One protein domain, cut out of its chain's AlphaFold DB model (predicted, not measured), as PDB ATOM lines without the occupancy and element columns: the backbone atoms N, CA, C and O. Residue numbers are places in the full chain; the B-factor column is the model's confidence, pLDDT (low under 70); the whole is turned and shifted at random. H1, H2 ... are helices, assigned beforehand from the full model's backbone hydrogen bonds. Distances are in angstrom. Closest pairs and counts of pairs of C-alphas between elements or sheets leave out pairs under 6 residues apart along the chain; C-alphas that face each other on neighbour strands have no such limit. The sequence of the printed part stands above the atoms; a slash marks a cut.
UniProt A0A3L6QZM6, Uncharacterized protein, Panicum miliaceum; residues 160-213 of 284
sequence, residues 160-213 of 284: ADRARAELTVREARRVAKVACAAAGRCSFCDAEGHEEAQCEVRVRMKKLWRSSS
ATOM      1  N   ALA A 160     187.438 189.120 263.838       66.25
ATOM      2  CA  ALA A 160     188.389 188.089 263.457       66.25
ATOM      3  C   ALA A 160     187.735 186.965 262.634       66.25
ATOM      4  O   ALA A 160     188.352 186.514 261.681       66.25
ATOM      5  N   ASP A 161     186.497 186.560 262.917       78.06
ATOM      6  CA  ASP A 161     185.676 185.648 262.118       78.06
ATOM      7  C   ASP A 161     185.421 186.249 260.746       78.06
ATOM      8  O   ASP A 161     185.637 185.591 259.731       78.06
ATOM      9  N   ARG A 162     185.059 187.537 260.702       77.81
ATOM     10  CA  ARG A 162     184.927 188.266 259.438       77.81
ATOM     11  C   ARG A 162     186.253 188.308 258.681       77.81
ATOM     12  O   ARG A 162     186.279 188.005 257.495       77.81
ATOM     13  N   ALA A 163     187.362 188.610 259.357       74.38
ATOM     14  CA  ALA A 163     188.681 188.614 258.723       74.38
ATOM     15  C   ALA A 163     189.101 187.220 258.217       74.38
ATOM     16  O   ALA A 163     189.659 187.112 257.126       74.38
ATOM     17  N   ARG A 164     188.810 186.153 258.975       83.50
ATOM     18  CA  ARG A 164     189.038 184.757 258.574       83.50
ATOM     19  C   ARG A 164     188.212 184.405 257.342       83.50
ATOM     20  O   ARG A 164     188.776 183.922 256.368       83.50
ATOM     21  N   ALA A 165     186.916 184.708 257.350       82.62
ATOM     22  CA  ALA A 165     186.034 184.471 256.212       82.62
ATOM     23  C   ALA A 165     186.521 185.211 254.957       82.62
ATOM     24  O   ALA A 165     186.635 184.616 253.887       82.62
ATOM     25  N   GLU A 166     186.902 186.485 255.085       87.12
ATOM     26  CA  GLU A 166     187.461 187.230 253.958       87.12
ATOM     27  C   GLU A 166     188.794 186.651 253.459       87.12
ATOM     28  O   GLU A 166     189.076 186.694 252.260       87.12
ATOM     29  N   LEU A 167     189.647 186.143 254.355       92.12
ATOM     30  CA  LEU A 167     190.892 185.483 253.969       92.12
ATOM     31  C   LEU A 167     190.605 184.219 253.151       92.12
ATOM     32  O   LEU A 167     191.200 184.046 252.089       92.12
ATOM     33  N   THR A 168     189.655 183.391 253.591       93.31
ATOM     34  CA  THR A 168     189.229 182.182 252.875       93.31
ATOM     35  C   THR A 168     188.697 182.511 251.481       93.31
ATOM     36  O   THR A 168     189.092 181.875 250.507       93.31
ATOM     37  N   VAL A 169     187.873 183.556 251.344       91.25
ATOM     38  CA  VAL A 169     187.365 184.013 250.036       91.25
ATOM     39  C   VAL A 169     188.501 184.484 249.124       91.25
ATOM     40  O   VAL A 169     188.521 184.167 247.932       91.25
ATOM     41  N   ARG A 170     189.478 185.225 249.664       92.25
ATOM     42  CA  ARG A 170     190.655 185.659 248.891       92.25
ATOM     43  C   ARG A 170     191.477 184.469 248.411       92.25
ATOM     44  O   ARG A 170     191.944 184.497 247.274       92.25
ATOM     45  N   GLU A 171     191.636 183.449 249.244       94.25
ATOM     46  CA  GLU A 171     192.384 182.250 248.879       94.25
ATOM     47  C   GLU A 171     191.647 181.417 247.828       94.25
ATOM     48  O   GLU A 171     192.229 181.099 246.794       94.25
ATOM     49  N   ALA A 172     190.342 181.193 247.997       91.38
ATOM     50  CA  ALA A 172     189.509 180.531 246.994       91.38
ATOM     51  C   ALA A 172     189.592 181.233 245.629       91.38
ATOM     52  O   ALA A 172     189.749 180.584 244.595       91.38
ATOM     53  N   ARG A 173     189.588 182.573 245.611       88.19
ATOM     54  CA  ARG A 173     189.759 183.353 244.376       88.19
ATOM     55  C   ARG A 173     191.137 183.162 243.737       88.19
ATOM     56  O   ARG A 173     191.232 183.143 242.510       88.19
ATOM     57  N   ARG A 174     192.210 183.047 244.528       90.25
ATOM     58  CA  ARG A 174     193.554 182.761 243.996       90.25
ATOM     59  C   ARG A 174     193.616 181.366 243.391       90.25
ATOM     60  O   ARG A 174     194.112 181.234 242.278       90.25
ATOM     61  N   VAL A 175     193.068 180.368 244.083       90.81
ATOM     62  CA  VAL A 175     193.006 178.983 243.599       90.81
ATOM     63  C   VAL A 175     192.212 178.904 242.298       90.81
ATOM     64  O   VAL A 175     192.719 178.378 241.312       90.81
ATOM     65  N   ALA A 176     191.023 179.514 242.250       84.75
ATOM     66  CA  ALA A 176     190.214 179.584 241.036       84.75
ATOM     67  C   ALA A 176     190.976 180.255 239.883       84.75
ATOM     68  O   ALA A 176     190.993 179.741 238.770       84.75
ATOM     69  N   LYS A 177     191.692 181.355 240.150       81.06
ATOM     70  CA  LYS A 177     192.498 182.039 239.131       81.06
ATOM     71  C   LYS A 177     193.619 181.154 238.571       81.06
ATOM     72  O   LYS A 177     193.845 181.165 237.364       81.06
ATOM     73  N   VAL A 178     194.318 180.408 239.426       87.25
ATOM     74  CA  VAL A 178     195.359 179.459 238.993       87.25
ATOM     75  C   VAL A 178     194.743 178.320 238.182       87.25
ATOM     76  O   VAL A 178     195.284 177.965 237.139       87.25
ATOM     77  N   ALA A 179     193.587 177.802 238.601       82.62
ATOM     78  CA  ALA A 179     192.865 176.763 237.874       82.62
ATOM     79  C   ALA A 179     192.399 177.233 236.482       82.62
ATOM     80  O   ALA A 179     192.587 176.513 235.504       82.62
ATOM     81  N   CYS A 180     191.860 178.453 236.360       76.88
ATOM     82  CA  CYS A 180     191.494 179.041 235.066       76.88
ATOM     83  C   CYS A 180     192.713 179.205 234.149       76.88
ATOM     84  O   CYS A 180     192.648 178.842 232.976       76.88
ATOM     85  N   ALA A 181     193.838 179.690 234.690       77.69
ATOM     86  CA  ALA A 181     195.079 179.844 233.932       77.69
ATOM     87  C   ALA A 181     195.635 178.493 233.450       77.69
ATOM     88  O   ALA A 181     196.056 178.381 232.303       77.69
ATOM     89  N   ALA A 182     195.597 177.462 234.298       80.75
ATOM     90  CA  ALA A 182     196.025 176.110 233.940       80.75
ATOM     91  C   ALA A 182     195.120 175.464 232.876       80.75
ATOM     92  O   ALA A 182     195.599 174.682 232.062       80.75
ATOM     93  N   ALA A 183     193.831 175.809 232.856       80.00
ATOM     94  CA  ALA A 183     192.873 175.308 231.875       80.00
ATOM     95  C   ALA A 183     192.937 176.028 230.514       80.00
ATOM     96  O   ALA A 183     192.150 175.702 229.636       80.00
ATOM     97  N   GLY A 184     193.803 177.037 230.338       81.19
ATOM     98  CA  GLY A 184     193.855 177.820 229.095       81.19
ATOM     99  C   GLY A 184     192.555 178.577 228.782       81.19
ATOM    100  O   GLY A 184     192.337 178.986 227.642       81.19
ATOM    101  N   ARG A 185     191.690 178.760 229.789       82.12
ATOM    102  CA  ARG A 185     190.410 179.462 229.673       82.12
ATOM    103  C   ARG A 185     190.587 180.932 230.011       82.12
ATOM    104  O   ARG A 185     191.239 181.290 230.994       82.12
ATOM    105  N   CYS A 186     189.980 181.799 229.208       83.94
ATOM    106  CA  CYS A 186     189.944 183.221 229.496       83.94
ATOM    107  C   CYS A 186     189.138 183.474 230.775       83.94
ATOM    108  O   CYS A 186     187.947 183.193 230.820       83.94
ATOM    109  N   SER A 187     189.751 184.080 231.795       79.38
ATOM    110  CA  SER A 187     189.099 184.322 233.096       79.38
ATOM    111  C   SER A 187     187.944 185.341 233.066       79.38
ATOM    112  O   SER A 187     187.344 185.628 234.100       79.38
ATOM    113  N   PHE A 188     187.667 185.931 231.898       82.94
ATOM    114  CA  PHE A 188     186.635 186.948 231.706       82.94
ATOM    115  C   PHE A 188     185.377 186.419 231.004       82.94
ATOM    116  O   PHE A 188     184.283 186.879 231.313       82.94
ATOM    117  N   CYS A 189     185.521 185.499 230.047       88.56
ATOM    118  CA  CYS A 189     184.399 184.943 229.280       88.56
ATOM    119  C   CYS A 189     184.374 183.409 229.245       88.56
ATOM    120  O   CYS A 189     183.585 182.845 228.495       88.56
ATOM    121  N   ASP A 190     185.264 182.751 229.990       83.00
ATOM    122  CA  ASP A 190     185.431 181.295 230.106       83.00
ATOM    123  C   ASP A 190     185.704 180.526 228.798       83.00
ATOM    124  O   ASP A 190     185.891 179.311 228.829       83.00
ATOM    125  N   ALA A 191     185.817 181.214 227.656       84.69
ATOM    126  CA  ALA A 191     186.169 180.603 226.380       84.69
ATOM    127  C   ALA A 191     187.671 180.279 226.285       84.69
ATOM    128  O   ALA A 191     188.529 181.019 226.778       84.69
ATOM    129  N   GLU A 192     187.979 179.169 225.619       85.81
ATOM    130  CA  GLU A 192     189.341 178.716 225.324       85.81
ATOM    131  C   GLU A 192     189.918 179.428 224.085       85.81
ATOM    132  O   GLU A 192     189.211 180.110 223.339       85.81
ATOM    133  N   GLY A 193     191.226 179.279 223.862       85.44
ATOM    134  CA  GLY A 193     191.862 179.616 222.583       85.44
ATOM    135  C   GLY A 193     192.238 181.085 222.368       85.44
ATOM    136  O   GLY A 193     192.658 181.435 221.267       85.44
ATOM    137  N   HIS A 194     192.133 181.949 223.382       83.94
ATOM    138  CA  HIS A 194     192.606 183.333 223.281       83.94
ATOM    139  C   HIS A 194     193.239 183.843 224.579       83.94
ATOM    140  O   HIS A 194     192.873 183.443 225.684       83.94
ATOM    141  N   GLU A 195     194.184 184.775 224.444       80.88
ATOM    142  CA  GLU A 195     194.763 185.471 225.591       80.88
ATOM    143  C   GLU A 195     193.755 186.454 226.199       80.88
ATOM    144  O   GLU A 195     193.040 187.166 225.495       80.88
ATOM    145  N   GLU A 196     193.763 186.591 227.525       81.25
ATOM    146  CA  GLU A 196     192.861 187.500 228.251       81.25
ATOM    147  C   GLU A 196     193.016 188.980 227.824       81.25
ATOM    148  O   GLU A 196     192.099 189.790 227.994       81.25
ATOM    149  N   ALA A 197     194.177 189.341 227.264       83.19
ATOM    150  CA  ALA A 197     194.455 190.658 226.690       83.19
ATOM    151  C   ALA A 197     193.709 190.908 225.367       83.19
ATOM    152  O   ALA A 197     193.407 192.059 225.050       83.19
ATOM    153  N   GLN A 198     193.390 189.843 224.629       84.50
ATOM    154  CA  GLN A 198     192.689 189.871 223.344       84.50
ATOM    155  C   GLN A 198     191.199 189.517 223.474       84.50
ATOM    156  O   GLN A 198     190.492 189.448 222.474       84.50
ATOM    157  N   CYS A 199     190.694 189.320 224.697       91.44
ATOM    158  CA  CYS A 199     189.289 189.003 224.934       91.44
ATOM    159  C   CYS A 199     188.367 190.117 224.411       91.44
ATOM    160  O   CYS A 199     188.294 191.213 224.983       91.44
ATOM    161  N   GLU A 200     187.615 189.829 223.346       91.81
ATOM    162  CA  GLU A 200     186.726 190.803 222.705       91.81
ATOM    163  C   GLU A 200     185.648 191.330 223.655       91.81
ATOM    164  O   GLU A 200     185.345 192.526 223.649       91.81
ATOM    165  N   VAL A 201     185.101 190.459 224.511       91.06
ATOM    166  CA  VAL A 201     184.076 190.834 225.496       91.06
ATOM    167  C   VAL A 201     184.640 191.889 226.450       91.06
ATOM    168  O   VAL A 201     184.021 192.931 226.672       91.06
ATOM    169  N   ARG A 202     185.872 191.689 226.935       90.75
ATOM    170  CA  ARG A 202     186.567 192.635 227.818       90.75
ATOM    171  C   ARG A 202     186.833 193.970 227.129       90.75
ATOM    172  O   ARG A 202     186.657 195.028 227.741       90.75
ATOM    173  N   VAL A 203     187.246 193.944 225.861       91.31
ATOM    174  CA  VAL A 203     187.481 195.152 225.057       91.31
ATOM    175  C   VAL A 203     186.179 195.934 224.856       91.31
ATOM    176  O   VAL A 203     186.161 197.147 225.090       91.31
ATOM    177  N   ARG A 204     185.076 195.258 224.498       92.12
ATOM    178  CA  ARG A 204     183.750 195.882 224.339       92.12
ATOM    179  C   ARG A 204     183.257 196.497 225.646       92.12
ATOM    180  O   ARG A 204     182.857 197.659 225.645       92.12
ATOM    181  N   MET A 205     183.367 195.784 226.765       92.06
ATOM    182  CA  MET A 205     182.914 196.276 228.072       92.06
ATOM    183  C   MET A 205     183.717 197.499 228.536       92.06
ATOM    184  O   MET A 205     183.148 198.491 228.987       92.06
ATOM    185  N   LYS A 206     185.042 197.495 228.330       90.69
ATOM    186  CA  LYS A 206     185.904 198.655 228.615       90.69
ATOM    187  C   LYS A 206     185.560 199.860 227.737       90.69
ATOM    188  O   LYS A 206     185.655 200.994 228.201       90.69
ATOM    189  N   LYS A 207     185.176 199.629 226.477       92.44
ATOM    190  CA  LYS A 207     184.726 200.685 225.561       92.44
ATOM    191  C   LYS A 207     183.397 201.281 226.023       92.44
ATOM    192  O   LYS A 207     183.319 202.496 226.143       92.44
ATOM    193  N   LEU A 208     182.415 200.446 226.369       91.31
ATOM    194  CA  LEU A 208     181.130 200.888 226.926       91.31
ATOM    195  C   LEU A 208     181.324 201.727 228.193       91.31
ATOM    196  O   LEU A 208     180.786 202.822 228.286       91.31
ATOM    197  N   TRP A 209     182.174 201.284 229.120       88.81
ATOM    198  CA  TRP A 209     182.427 202.017 230.364       88.81
ATOM    199  C   TRP A 209     183.089 203.388 230.132       88.81
ATOM    200  O   TRP A 209     182.763 204.372 230.798       88.81
ATOM    201  N   ARG A 210     183.989 203.491 229.142       88.56
ATOM    202  CA  ARG A 210     184.562 204.783 228.720       88.56
ATOM    203  C   ARG A 210     183.523 205.687 228.054       88.56
ATOM    204  O   ARG A 210     183.530 206.880 228.320       88.56
ATOM    205  N   SER A 211     182.639 205.131 227.229       86.44
ATOM    206  CA  SER A 211     181.573 205.891 226.565       86.44
ATOM    207  C   SER A 211     180.494 206.386 227.535       86.44
ATOM    208  O   SER A 211     179.991 207.491 227.365       86.44
ATOM    209  N   SER A 212     180.158 205.611 228.571       82.00
ATOM    210  CA  SER A 212     179.166 206.004 229.584       82.00
ATOM    211  C   SER A 212     179.715 206.994 230.616       82.00
ATOM    212  O   SER A 212     178.959 207.751 231.212       82.00
ATOM    213  N   SER A 213     181.034 207.013 230.838       72.94
ATOM    214  CA  SER A 213     181.669 207.968 231.761       72.94
ATOM    215  C   SER A 213     181.923 209.340 231.130       72.94
ATOM    216  O   SER A 213     181.995 210.334 231.853       72.94
TER     217      SER A 213
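What this domain is: This is residues 160 to 213 of the 284 residues of an uncharacterized protein of Panicum miliaceum (UniProt A0A3L6QZM6). Two helices form the arms of an open V, and a looped stretch without a named element, residues 183 to 199, fills its corner. The free parts of the arms are residues 160 to 175 of H1 and 203 to 213 of H2. The printed part has 54 residues, with H1 then H2 and no named strand, and its class is all helix. It is flat, spanning 41 by 32 by 12 A, and only just extended, close to loose, with a radius of gyration of the C-alphas of 15.1 A.

Where its parts are: H1, residues 160 to 182, begins at C-alpha 160 (188.389, 188.089, 263.457) and is 32.8 A long from first to last C-alpha. H2, residues 200 to 213, is 20.1 A long and ends at C-alpha 213 (181.669, 207.968, 231.761).

How they stand to each other: H1 and H2 are apart, with no C-alpha of the one within 8 A of the other. In both, every O i to N i+4 pair is within hydrogen-bond range.

The domain as a whole: The C-alphas farthest apart, those of Ala 160 and Gly 193, are 41.9 A apart. The link from H1 to H2, 17 residues, is long. The printed part has no cut. Its mean pLDDT is 85.4, and residue 160 is under 70.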